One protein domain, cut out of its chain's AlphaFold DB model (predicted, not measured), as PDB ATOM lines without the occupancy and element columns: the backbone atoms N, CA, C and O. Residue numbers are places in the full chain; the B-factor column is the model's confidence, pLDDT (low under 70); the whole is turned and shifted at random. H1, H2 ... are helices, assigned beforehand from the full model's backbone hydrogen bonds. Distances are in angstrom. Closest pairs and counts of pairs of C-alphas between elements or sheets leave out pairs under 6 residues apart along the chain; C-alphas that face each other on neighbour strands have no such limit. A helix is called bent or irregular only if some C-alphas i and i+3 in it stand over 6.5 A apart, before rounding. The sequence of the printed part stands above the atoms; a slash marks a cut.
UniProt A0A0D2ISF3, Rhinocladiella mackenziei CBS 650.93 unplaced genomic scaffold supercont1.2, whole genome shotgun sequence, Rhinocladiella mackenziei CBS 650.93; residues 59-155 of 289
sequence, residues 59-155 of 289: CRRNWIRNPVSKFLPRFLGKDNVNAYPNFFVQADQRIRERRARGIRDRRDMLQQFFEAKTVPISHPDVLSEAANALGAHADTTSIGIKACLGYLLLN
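This is residues 59 to 155 of the 289 residues of an uncharacterized protein of Rhinocladiella mackenziei CBS 650.93 (UniProt A0A0D2ISF3). Long helix H5 packs its first part on the middle of H3 and on H4; residues 134 to 155 stick out, and H1 and H2 lie beyond the start of H3. The class is all helix: 97 printed residues with five named helices, H1 to H5. It is flat, 49 by 47 by 22 A, only just extended, close to loose: radius of gyration of the C-alphas 19.1 A.

H5, residues 123 to 154, one helix by its hydrogen bonds, is bent: C-alphas 136 and 139, ending H5a and beginning H5b, are 6.8 A apart. Residues 127 to 131 alone of H5a touch H3, residues 83 to 100, at a steep tilt of 52 degrees, closest at C-alphas 127 and 92, 6.4 A. H5a and H4, residues 109 to 114, form a hairpin. H2, residues 67 to 75, has 3 of 5 O i to N i+4 pairs within hydrogen-bond range.

H1, residues 59 to 65, begins at (229.962, 201.142, 286.735); H5b ends at (246.712, 184.460, 305.057).

The printed part has no cut; H1 has pLDDT under 70.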
ATOM      1  N   CYS A  59     230.852 200.787 285.632       51.56
ATOM      2  CA  CYS A  59     229.962 201.142 286.735       51.56
ATOM      3  C   CYS A  59     230.602 202.170 287.682       51.56
ATOM      4  O   CYS A  59     229.932 203.127 288.061       51.56
ATOM      5  N   ARG A  60     231.907 202.069 287.997       50.16
ATOM      6  CA  ARG A  60     232.613 203.122 288.768       50.16
ATOM      7  C   ARG A  60     232.645 204.453 288.017       50.16
ATOM      8  O   ARG A  60     232.402 205.503 288.610       50.16
ATOM      9  N   ARG A  61     232.932 204.420 286.713       46.47
ATOM     10  CA  ARG A  61     233.068 205.634 285.895       46.47
ATOM     11  C   ARG A  61     231.725 206.324 285.646       46.47
ATOM     12  O   ARG A  61     231.686 207.553 285.676       46.47
ATOM     13  N   ASN A  62     230.641 205.559 285.491       52.06
ATOM     14  CA  ASN A  62     229.293 206.109 285.341       52.06
ATOM     15  C   ASN A  62     228.699 206.587 286.671       52.06
ATOM     16  O   ASN A  62     228.065 207.633 286.680       52.06
ATOM     17  N   TRP A  63     228.961 205.922 287.803       56.56
ATOM     18  CA  TRP A  63     228.479 206.390 289.111       56.56
ATOM     19  C   TRP A  63     229.148 207.709 289.524       56.56
ATOM     20  O   TRP A  63     228.459 208.647 289.916       56.56
ATOM     21  N   ILE A  64     230.470 207.839 289.368       55.75
ATOM     22  CA  ILE A  64     231.216 209.053 289.769       55.75
ATOM     23  C   ILE A  64     230.932 210.249 288.830       55.75
ATOM     24  O   ILE A  64     231.020 211.407 289.247       55.75
ATOM     25  N   ARG A  65     230.566 210.003 287.562       54.50
ATOM     26  CA  ARG A  65     230.187 211.060 286.598       54.50
ATOM     27  C   ARG A  65     228.677 211.307 286.480       54.50
ATOM     28  O   ARG A  65     228.319 212.246 285.775       54.50
ATOM     29  N   ASN A  66     227.816 210.535 287.147       70.88
ATOM     30  CA  ASN A  66     226.362 210.704 287.071       70.88
ATOM     31  C   ASN A  66     225.941 212.097 287.607       70.88
ATOM     32  O   ASN A  66     226.287 212.443 288.738       70.88
ATOM     33  N   PRO A  67     225.185 212.908 286.843       69.00
ATOM     34  CA  PRO A  67     224.650 214.184 287.323       69.00
ATOM     35  C   PRO A  67     223.854 214.049 288.628       69.00
ATOM     36  O   PRO A  67     223.981 214.891 289.514       69.00
ATOM     37  N   VAL A  68     223.114 212.948 288.795       68.44
ATOM     38  CA  VAL A  68     222.293 212.666 289.983       68.44
ATOM     39  C   VAL A  68     223.157 212.392 291.215       68.44
ATOM     40  O   VAL A  68     222.857 212.896 292.294       68.44
ATOM     41  N   SER A  69     224.273 211.668 291.073       64.25
ATOM     42  CA  SER A  69     225.183 211.390 292.198       64.25
ATOM     43  C   SER A  69     225.988 212.619 292.633       64.25
ATOM     44  O   SER A  69     226.485 212.650 293.755       64.25
ATOM     45  N   LYS A  70     226.094 213.642 291.772       63.47
ATOM     46  CA  LYS A  70     226.652 214.963 292.107       63.47
ATOM     47  C   LYS A  70     225.607 215.928 292.664       63.47
ATOM     48  O   LYS A  70     225.953 216.788 293.469       63.47
ATOM     49  N   PHE A  71     224.354 215.797 292.234       69.88
ATOM     50  CA  PHE A  71     223.242 216.633 292.678       69.88
ATOM     51  C   PHE A  71     222.739 216.232 294.067       69.88
ATOM     52  O   PHE A  71     222.590 217.096 294.921       69.88
ATOM     53  N   LEU A  72     222.550 214.935 294.331       70.12
ATOM     54  CA  LEU A  72     221.990 214.429 295.590       70.12
ATOM     55  C   LEU A  72     222.775 214.864 296.850       70.12
ATOM     56  O   LEU A  72     222.149 215.283 297.817       70.12
ATOM     57  N   PRO A  73     224.121 214.852 296.869       67.56
ATOM     58  CA  PRO A  73     224.893 215.357 298.004       67.56
ATOM     59  C   PRO A  73     224.778 216.875 298.172       67.56
ATOM     60  O   PRO A  73     224.640 217.337 299.298       67.56
ATOM     61  N   ARG A  74     224.773 217.637 297.066       64.56
ATOM     62  CA  ARG A  74     224.577 219.098 297.087       64.56
ATOM     63  C   ARG A  74     223.183 219.475 297.589       64.56
ATOM     64  O   ARG A  74     223.049 220.381 298.396       64.56
ATOM     65  N   PHE A  75     222.159 218.736 297.163       71.25
ATOM     66  CA  PHE A  75     220.780 218.896 297.627       71.25
ATOM     67  C   PHE A  75     220.629 218.584 299.126       71.25
ATOM     68  O   PHE A  75     219.846 219.224 299.814       71.25
ATOM     69  N   LEU A  76     221.425 217.646 299.651       73.94
ATOM     70  CA  LEU A  76     221.491 217.301 301.077       73.94
ATOM     71  C   LEU A  76     222.466 218.188 301.887       73.94
ATOM     72  O   LEU A  76     222.861 217.807 302.988       73.94
ATOM     73  N   GLY A  77     222.897 219.340 301.355       68.06
ATOM     74  CA  GLY A  77     223.772 220.291 302.057       68.06
ATOM     75  C   GLY A  77     225.234 219.846 302.209       68.06
ATOM     76  O   GLY A  77     225.975 220.407 303.012       68.06
ATOM     77  N   LYS A  78     225.677 218.824 301.463       63.72
ATOM     78  CA  LYS A  78     227.088 218.420 301.375       63.72
ATOM     79  C   LYS A  78     227.710 219.001 300.109       63.72
ATOM     80  O   LYS A  78     227.712 218.367 299.052       63.72
ATOM     81  N   ASP A  79     228.308 220.180 300.242       59.38
ATOM     82  CA  ASP A  79     228.933 220.901 299.124       59.38
ATOM     83  C   ASP A  79     230.184 220.207 298.560       59.38
ATOM     84  O   ASP A  79     230.531 220.393 297.392       59.38
ATOM     85  N   ASN A  80     230.828 219.335 299.346       55.16
ATOM     86  CA  ASN A  80     232.073 218.667 298.972       55.16
ATOM     87  C   ASN A  80     231.970 217.141 298.987       55.16
ATOM     88  O   ASN A  80     232.319 216.473 299.956       55.16
ATOM     89  N   VAL A  81     231.558 216.575 297.852       61.22
ATOM     90  CA  VAL A  81     231.700 215.134 297.571       61.22
ATOM     91  C   VAL A  81     233.095 214.727 297.110       61.22
ATOM     92  O   VAL A  81     233.409 213.540 297.085       61.22
ATOM     93  N   ASN A  82     233.935 215.693 296.740       63.00
ATOM     94  CA  ASN A  82     235.329 215.449 296.408       63.00
ATOM     95  C   ASN A  82     236.199 215.981 297.552       63.00
ATOM     96  O   ASN A  82     236.140 217.165 297.863       63.00
ATOM     97  N   ALA A  83     236.998 215.118 298.178       70.19
ATOM     98  CA  ALA A  83     237.916 215.515 299.248       70.19
ATOM     99  C   ALA A  83     239.113 216.335 298.726       70.19
ATOM    100  O   ALA A  83     239.800 216.991 299.504       70.19
ATOM    101  N   TYR A  84     239.347 216.319 297.409       71.81
ATOM    102  CA  TYR A  84     240.520 216.927 296.788       71.81
ATOM    103  C   TYR A  84     240.580 218.461 296.946       71.81
ATOM    104  O   TYR A  84     241.600 218.947 297.422       71.81
ATOM    105  N   PRO A  85     239.525 219.254 296.661       76.88
ATOM    106  CA  PRO A  85     239.570 220.705 296.882       76.88
ATOM    107  C   PRO A  85     239.753 221.073 298.361       76.88
ATOM    108  O   PRO A  85     240.533 221.966 298.681       76.88
ATOM    109  N   ASN A  86     239.101 220.335 299.267       80.88
ATOM    110  CA  ASN A  86     239.245 220.537 300.711       80.88
ATOM    111  C   ASN A  86     240.678 220.315 301.186       80.88
ATOM    112  O   ASN A  86     241.156 221.057 302.040       80.88
ATOM    113  N   PHE A  87     241.368 219.323 300.621       82.69
ATOM    114  CA  PHE A  87     242.768 219.066 300.929       82.69
ATOM    115  C   PHE A  87     243.653 220.279 300.607       82.69
ATOM    116  O   PHE A  87     244.431 220.692 301.462       82.69
ATOM    117  N   PHE A  88     243.497 220.902 299.432       84.25
ATOM    118  CA  PHE A  88     244.292 222.086 299.072       84.25
ATOM    119  C   PHE A  88     243.960 223.302 299.931       84.25
ATOM    120  O   PHE A  88     244.874 224.013 300.334       84.25
ATOM    121  N   VAL A  89     242.683 223.518 300.260       86.19
ATOM    122  CA  VAL A  89     242.278 224.605 301.169       86.19
ATOM    123  C   VAL A  89     242.903 224.416 302.556       86.19
ATOM    124  O   VAL A  89     243.481 225.349 303.107       86.19
ATOM    125  N   GLN A  90     242.853 223.198 303.104       85.75
ATOM    126  CA  GLN A  90     243.451 222.890 304.406       85.75
ATOM    127  C   GLN A  90     244.982 222.975 304.382       85.75
ATOM    128  O   GLN A  90     245.584 223.486 305.327       85.75
ATOM    129  N   ALA A  91     245.619 222.490 303.314       87.12
ATOM    130  CA  ALA A  91     247.063 222.581 303.140       87.12
ATOM    131  C   ALA A  91     247.517 224.046 303.043       87.12
ATOM    132  O   ALA A  91     248.435 224.441 303.759       87.12
ATOM    133  N   ASP A  92     246.825 224.866 302.246       89.50
ATOM    134  CA  ASP A  92     247.080 226.305 302.121       89.50
ATOM    135  C   ASP A  92     246.968 227.010 303.477       89.50
ATOM    136  O   ASP A  92     247.897 227.706 303.900       89.50
ATOM    137  N   GLN A  93     245.876 226.758 304.204       89.56
ATOM    138  CA  GLN A  93     245.666 227.313 305.536       89.56
ATOM    139  C   GLN A  93     246.806 226.929 306.490       89.56
ATOM    140  O   GLN A  93     247.360 227.790 307.175       89.56
ATOM    141  N   ARG A  94     247.227 225.658 306.494       87.44
ATOM    142  CA  ARG A  94     248.287 225.175 307.388       87.44
ATOM    143  C   ARG A  94     249.661 225.750 307.045       87.44
ATOM    144  O   ARG A  94     250.432 226.052 307.956       87.44
ATOM    145  N   ILE A  95     249.956 225.950 305.760       87.94
ATOM    146  CA  ILE A  95     251.186 226.614 305.298       87.94
ATOM    147  C   ILE A  95     251.187 228.086 305.731       87.94
ATOM    148  O   ILE A  95     252.188 228.554 306.278       87.94
ATOM    149  N   ARG A  96     250.066 228.806 305.564       88.44
ATOM    150  CA  ARG A  96     249.935 230.209 306.002       88.44
ATOM    151  C   ARG A  96     250.076 230.356 307.511       88.44
ATOM    152  O   ARG A  96     250.849 231.195 307.965       88.44
ATOM    153  N   GLU A  97     249.386 229.520 308.287       87.81
ATOM    154  CA  GLU A  97     249.500 229.501 309.750       87.81
ATOM    155  C   GLU A  97     250.943 229.244 310.193       87.81
ATOM    156  O   GLU A  97     251.438 229.892 311.119       87.81
ATOM    157  N   ARG A  98     251.642 228.318 309.522       84.25
ATOM    158  CA  ARG A  98     253.039 228.010 309.831       84.25
ATOM    159  C   ARG A  98     253.963 229.182 309.510       84.25
ATOM    160  O   ARG A  98     254.809 229.505 310.337       84.25
ATOM    161  N   ARG A  99     253.762 229.846 308.368       81.88
ATOM    162  CA  ARG A  99     254.520 231.040 307.969       81.88
ATOM    163  C   ARG A  99     254.272 232.214 308.924       81.88
ATOM    164  O   ARG A  99     255.223 232.882 309.313       81.88
ATOM    165  N   ALA A 100     253.028 232.420 309.360       85.31
ATOM    166  CA  ALA A 100     252.657 233.487 310.293       85.31
ATOM    167  C   ALA A 100     253.220 233.280 311.711       85.31
ATOM    168  O   ALA A 100     253.598 234.240 312.372       85.31
ATOM    169  N   ARG A 101     253.309 232.028 312.185       80.44
ATOM    170  CA  ARG A 101     253.866 231.694 313.513       80.44
ATOM    171  C   ARG A 101     255.395 231.759 313.586       80.44
ATOM    172  O   ARG A 101     255.935 231.536 314.675       80.44
ATOM    173  N   GLY A 102     256.056 232.024 312.460       69.69
ATOM    174  CA  GLY A 102     257.505 232.004 312.323       69.69
ATOM    175  C   GLY A 102     258.099 230.592 312.319       69.69
ATOM    176  O   GLY A 102     257.473 229.603 312.716       69.69
ATOM    177  N   ILE A 103     259.346 230.523 311.865       66.19
ATOM    178  CA  ILE A 103     260.190 229.328 311.909       66.19
ATOM    179  C   ILE A 103     260.488 229.019 313.385       66.19
ATOM    180  O   ILE A 103     261.085 229.836 314.077       66.19
ATOM    181  N   ARG A 104     260.019 227.873 313.891       67.88
ATOM    182  CA  ARG A 104     260.228 227.409 315.283       67.88
ATOM    183  C   ARG A 104     261.047 226.116 315.296       67.88
ATOM    184  O   ARG A 104     261.144 225.469 314.261       67.88
ATOM    185  N   ASP A 105     261.462 225.675 316.486       65.06
ATOM    186  CA  ASP A 105     262.246 224.454 316.790       65.06
ATOM    187  C   ASP A 105     261.811 223.142 316.102       65.06
ATOM    188  O   ASP A 105     262.590 222.199 315.969       65.06
ATOM    189  N   ARG A 106     260.564 223.044 315.622       72.12
ATOM    190  CA  ARG A 106     260.107 221.878 314.856       72.12
ATOM    191  C   ARG A 106     260.669 221.908 313.431       72.12
ATOM    192  O   ARG A 106     260.095 222.552 312.548       72.12
ATOM    193  N   ARG A 107     261.729 221.127 313.211       76.69
ATOM    194  CA  ARG A 107     262.271 220.776 311.890       76.69
ATOM    195  C   ARG A 107     261.421 219.694 311.222       76.69
ATOM    196  O   ARG A 107     261.479 218.527 311.590       76.69
ATOM    197  N   ASP A 108     260.649 220.086 310.218       83.88
ATOM    198  CA  ASP A 108     259.920 219.180 309.327       83.88
ATOM    199  C   ASP A 108     260.218 219.521 307.853       83.88
ATOM    200  O   ASP A 108     260.925 220.485 307.560       83.88
ATOM    201  N   MET A 109     259.729 218.712 306.906       82.25
ATOM    202  CA  MET A 109     259.976 218.955 305.473       82.25
ATOM    203  C   MET A 109     259.441 220.319 305.007       82.25
ATOM    204  O   MET A 109     260.056 220.964 304.165       82.25
ATOM    205  N   LEU A 110     258.333 220.795 305.588       84.31
ATOM    206  CA  LEU A 110     257.763 222.101 305.254       84.31
ATOM    207  C   LEU A 110     258.687 223.243 305.697       84.31
ATOM    208  O   LEU A 110     258.870 224.214 304.966       84.31
ATOM    209  N   GLN A 111     259.313 223.096 306.864       83.38
ATOM    210  CA  GLN A 111     260.329 224.018 307.358       83.38
ATOM    211  C   GLN A 111     261.539 224.094 306.411       83.38
ATOM    212  O   GLN A 111     262.016 225.184 306.106       83.38
ATOM    213  N   GLN A 112     261.980 222.956 305.865       82.06
ATOM    214  CA  GLN A 112     263.065 222.921 304.876       82.06
ATOM    215  C   GLN A 112     262.693 223.637 303.568       82.06
ATOM    216  O   GLN A 112     263.541 224.316 302.995       82.06
ATOM    217  N   PHE A 113     261.433 223.553 303.120       81.62
ATOM    218  CA  PHE A 113     260.968 224.311 301.950       81.62
ATOM    219  C   PHE A 113     260.977 225.825 302.180       81.62
ATOM    220  O   PHE A 113     261.263 226.579 301.254       81.62
ATOM    221  N   PHE A 114     260.702 226.291 303.402       79.62
ATOM    222  CA  PHE A 114     260.804 227.715 303.738       79.62
ATOM    223  C   PHE A 114     262.250 228.207 303.856       79.62
ATOM    224  O   PHE A 114     262.519 229.370 303.571       79.62
ATOM    225  N   GLU A 115     263.168 227.337 304.273       79.25
ATOM    226  CA  GLU A 115     264.594 227.641 304.449       79.25
ATOM    227  C   GLU A 115     265.438 227.407 303.188       79.25
ATOM    228  O   GLU A 115     266.656 227.589 303.232       79.25
ATOM    229  N   ALA A 116     264.829 226.989 302.074       77.06
ATOM    230  CA  ALA A 116     265.537 226.713 300.831       77.06
ATOM    231  C   ALA A 116     266.318 227.956 300.361       77.06
ATOM    232  O   ALA A 116     265.744 228.971 299.971       77.06
ATOM    233  N   LYS A 117     267.654 227.880 300.427       63.28
ATOM    234  CA  LYS A 117     268.553 229.034 300.228       63.28
ATOM    235  C   LYS A 117     268.902 229.313 298.766       63.28
ATOM    236  O   LYS A 117     269.401 230.388 298.459       63.28
ATOM    237  N   THR A 118     268.715 228.335 297.883       69.69
ATOM    238  CA  THR A 118     269.261 228.355 296.517       69.69
ATOM    239  C   THR A 118     268.267 228.832 295.465       69.69
ATOM    240  O   THR A 118     268.683 229.397 294.459       69.69
ATOM    241  N   VAL A 119     266.966 228.633 295.688       73.81
ATOM    242  CA  VAL A 119     265.898 229.063 294.779       73.81
ATOM    243  C   VAL A 119     264.779 229.661 295.629       73.81
ATOM    244  O   VAL A 119     264.295 228.970 296.524       73.81
ATOM    245  N   PRO A 120     264.352 230.916 295.394       70.31
ATOM    246  CA  PRO A 120     263.183 231.471 296.065       70.31
ATOM    247  C   PRO A 120     261.944 230.649 295.694       70.31
ATOM    248  O   PRO A 120     261.464 230.719 294.565       70.31
ATOM    249  N   ILE A 121     261.438 229.846 296.631       79.31
ATOM    250  CA  ILE A 121     260.250 229.014 296.414       79.31
ATOM    251  C   ILE A 121     259.005 229.857 296.711       79.31
ATOM    252  O   ILE A 121     258.839 230.373 297.825       79.31
ATOM    253  N   SER A 122     258.125 230.017 295.721       85.75
ATOM    254  CA  SER A 122     256.879 230.758 295.908       85.75
ATOM    255  C   SER A 122     255.891 229.961 296.770       85.75
ATOM    256  O   SER A 122     255.988 228.745 296.911       85.75
ATOM    257  N   HIS A 123     254.911 230.633 297.378       85.38
ATOM    258  CA  HIS A 123     253.886 229.942 298.172       85.38
ATOM    259  C   HIS A 123     253.106 228.875 297.368       85.38
ATOM    260  O   HIS A 123     252.937 227.771 297.889       85.38
ATOM    261  N   PRO A 124     252.686 229.134 296.109       86.38
ATOM    262  CA  PRO A 124     252.125 228.099 295.237       86.38
ATOM    263  C   PRO A 124     253.039 226.885 295.030       86.38
ATOM    264  O   PRO A 124     252.548 225.757 295.049       86.38
ATOM    265  N   ASP A 125     254.351 227.094 294.891       86.88
ATOM    266  CA  ASP A 125     255.309 225.997 294.717       86.88
ATOM    267  C   ASP A 125     255.404 225.144 295.988       86.88
ATOM    268  O   ASP A 125     255.337 223.921 295.914       86.88
ATOM    269  N   VAL A 126     255.459 225.774 297.172       86.56
ATOM    270  CA  VAL A 126     255.440 225.046 298.456       86.56
ATOM    271  C   VAL A 126     254.157 224.226 298.605       86.56
ATOM    272  O   VAL A 126     254.205 223.084 299.060       86.56
ATOM    273  N   LEU A 127     253.006 224.787 298.222       86.75
ATOM    274  CA  LEU A 127     251.728 224.077 298.265       86.75
ATOM    275  C   LEU A 127     251.714 222.881 297.300       86.75
ATOM    276  O   LEU A 127     251.257 221.803 297.682       86.75
ATOM    277  N   SER A 128     252.236 223.058 296.082       86.62
ATOM    278  CA  SER A 128     252.373 221.992 295.085       86.62
ATOM    279  C   SER A 128     253.277 220.864 295.588       86.62
ATOM    280  O   SER A 128     252.877 219.702 295.571       86.62
ATOM    281  N   GLU A 129     254.456 221.190 296.121       85.19
ATOM    282  CA  GLU A 129     255.395 220.194 296.645       85.19
ATOM    283  C   GLU A 129     254.866 219.485 297.896       85.19
ATOM    284  O   GLU A 129     254.986 218.265 298.020       85.19
ATOM    285  N   ALA A 130     254.192 220.204 298.799       83.69
ATOM    286  CA  ALA A 130     253.534 219.596 299.954       83.69
ATOM    287  C   ALA A 130     252.414 218.629 299.530       83.69
ATOM    288  O   ALA A 130     252.287 217.538 300.097       83.69
ATOM    289  N   ALA A 131     251.621 219.001 298.523       83.44
ATOM    290  CA  ALA A 131     250.581 218.146 297.965       83.44
ATOM    291  C   ALA A 131     251.166 216.910 297.267       83.44
ATOM    292  O   ALA A 131     250.687 215.799 297.502       83.44
ATOM    293  N   ASN A 132     252.223 217.084 296.470       83.06
ATOM    294  CA  ASN A 132     252.942 215.994 295.810       83.06
ATOM    295  C   ASN A 132     253.523 215.015 296.833       83.06
ATOM    296  O   ASN A 132     253.331 213.805 296.704       83.06
ATOM    297  N   ALA A 133     254.167 215.525 297.887       81.75
ATOM    298  CA  ALA A 133     254.686 214.700 298.967       81.75
ATOM    299  C   ALA A 133     253.555 213.916 299.652       81.75
ATOM    300  O   ALA A 133     253.614 212.693 299.736       81.75
ATOM    301  N   LEU A 134     252.479 214.562 300.096       81.25
ATOM    302  CA  LEU A 134     251.405 213.850 300.799       81.25
ATOM    303  C   LEU A 134     250.683 212.832 299.904       81.25
ATOM    304  O   LEU A 134     250.453 211.696 300.329       81.25
ATOM    305  N   GLY A 135     250.379 213.211 298.661       77.19
ATOM    306  CA  GLY A 135     249.699 212.349 297.697       77.19
ATOM    307  C   GLY A 135     250.524 211.123 297.308       77.19
ATOM    308  O   GLY A 135     249.987 210.020 297.249       77.19
ATOM    309  N   ALA A 136     251.834 211.284 297.098       79.50
ATOM    310  CA  ALA A 136     252.698 210.172 296.713       79.50
ATOM    311  C   ALA A 136     252.890 209.141 297.837       79.50
ATOM    312  O   ALA A 136     252.977 207.951 297.552       79.50
ATOM    313  N   HIS A 137     252.958 209.574 299.103       81.44
ATOM    314  CA  HIS A 137     253.372 208.701 300.207       81.44
ATOM    315  C   HIS A 137     252.209 207.983 300.904       81.44
ATOM    316  O   HIS A 137     252.394 206.860 301.385       81.44
ATOM    317  N   ALA A 138     251.026 208.602 300.989       84.62
ATOM    318  CA  ALA A 138     249.919 208.063 301.782       84.62
ATOM    319  C   ALA A 138     249.411 206.720 301.230       84.62
ATOM    320  O   ALA A 138     249.353 205.719 301.955       84.62
ATOM    321  N   ASP A 139     249.109 206.675 299.932       86.25
ATOM    322  CA  ASP A 139     248.556 205.481 299.295       86.25
ATOM    323  C   ASP A 139     249.585 204.349 299.231       86.25
ATOM    324  O   ASP A 139     249.284 203.210 299.600       86.25
ATOM    325  N   THR A 140     250.826 204.648 298.832       89.56
ATOM    326  CA  THR A 140     251.864 203.620 298.681       89.56
ATOM    327  C   THR A 140     252.229 202.972 300.010       89.56
ATOM    328  O   THR A 140     252.427 201.755 300.066       89.56
ATOM    329  N   THR A 141     252.279 203.758 301.087       90.81
ATOM    330  CA  THR A 141     252.559 203.248 302.435       90.81
ATOM    331  C   THR A 141     251.391 202.417 302.951       90.81
ATOM    332  O   THR A 141     251.604 201.314 303.455       90.81
ATOM    333  N   SER A 142     250.147 202.877 302.751       92.31
ATOM    334  CA  SER A 142     248.953 202.105 303.121       92.31
ATOM    335  C   SER A 142     248.927 200.741 302.427       92.31
ATOM    336  O   SER A 142     248.633 199.733 303.070       92.31
ATOM    337  N   ILE A 143     249.270 200.691 301.136       93.19
ATOM    338  CA  ILE A 143     249.355 199.435 300.378       93.19
ATOM    339  C   ILE A 143     250.464 198.533 300.933       93.19
ATOM    340  O   ILE A 143     250.223 197.344 301.126       93.19
ATOM    341  N   GLY A 144     251.641 199.082 301.251       93.88
ATOM    342  CA  GLY A 144     252.748 198.312 301.829       93.88
ATOM    343  C   GLY A 144     252.389 197.684 303.180       93.88
ATOM    344  O   GLY A 144     252.597 196.490 303.383       93.88
ATOM    345  N   ILE A 145     251.761 198.452 304.076       95.00
ATOM    346  CA  ILE A 145     251.289 197.948 305.377       95.00
ATOM    347  C   ILE A 145     250.230 196.856 305.179       95.00
ATOM    348  O   ILE A 145     250.317 195.787 305.785       95.00
ATOM    349  N   LYS A 146     249.252 197.090 304.293       95.94
ATOM    350  CA  LYS A 146     248.220 196.097 303.957       95.94
ATOM    351  C   LYS A 146     248.815 194.826 303.365       95.94
ATOM    352  O   LYS A 146     248.312 193.752 303.668       95.94
ATOM    353  N   ALA A 147     249.868 194.929 302.558       95.88
ATOM    354  CA  ALA A 147     250.569 193.768 302.031       95.88
ATOM    355  C   ALA A 147     251.178 192.931 303.160       95.88
ATOM    356  O   ALA A 147     250.929 191.728 303.217       95.88
ATOM    357  N   CYS A 148     251.914 193.561 304.081       95.69
ATOM    358  CA  CYS A 148     252.501 192.876 305.235       95.69
ATOM    359  C   CYS A 148     251.432 192.167 306.074       95.69
ATOM    360  O   CYS A 148     251.517 190.959 306.296       95.69
ATOM    361  N   LEU A 149     250.393 192.900 306.485       95.81
ATOM    362  CA  LEU A 149     249.300 192.342 307.285       95.81
ATOM    363  C   LEU A 149     248.539 191.251 306.524       95.81
ATOM    364  O   LEU A 149     248.247 190.201 307.083       95.81
ATOM    365  N   GLY A 150     248.254 191.464 305.240       96.69
ATOM    366  CA  GLY A 150     247.531 190.515 304.401       96.69
ATOM    367  C   GLY A 150     248.246 189.171 304.290       96.69
ATOM    368  O   GLY A 150     247.621 188.134 304.498       96.69
ATOM    369  N   TYR A 151     249.557 189.165 304.030       96.38
ATOM    370  CA  TYR A 151     250.315 187.912 303.977       96.38
ATOM    371  C   TYR A 151     250.396 187.211 305.334       96.38
ATOM    372  O   TYR A 151     250.278 185.986 305.379       96.38
ATOM    373  N   LEU A 152     250.547 187.965 306.426       94.88
ATOM    374  CA  LEU A 152     250.533 187.409 307.780       94.88
ATOM    375  C   LEU A 152     249.189 186.734 308.093       94.88
ATOM    376  O   LEU A 152     249.167 185.581 308.520       94.88
ATOM    377  N   LEU A 153     248.075 187.410 307.805       95.81
ATOM    378  CA  LEU A 153     246.725 186.893 308.050       95.81
ATOM    379  C   LEU A 153     246.389 185.669 307.185       95.81
ATOM    380  O   LEU A 153     245.700 184.764 307.648       95.81
ATOM    381  N   LEU A 154     246.897 185.610 305.952       95.44
ATOM    382  CA  LEU A 154     246.712 184.460 305.057       95.44
ATOM    383  C   LEU A 154     247.578 183.246 305.432       95.44
ATOM    384  O   LEU A 154     247.381 182.169 304.874       95.44
ATOM    385  N   ASN A 155     248.544 183.399 306.343       93.88
ATOM    386  CA  ASN A 155     249.460 182.335 306.748       93.88
ATOM    387  C   ASN A 155     249.540 182.248 308.287       93.88
ATOM    388  O   ASN A 155     250.596 182.546 308.847       93.88
TER     389      ASN A 155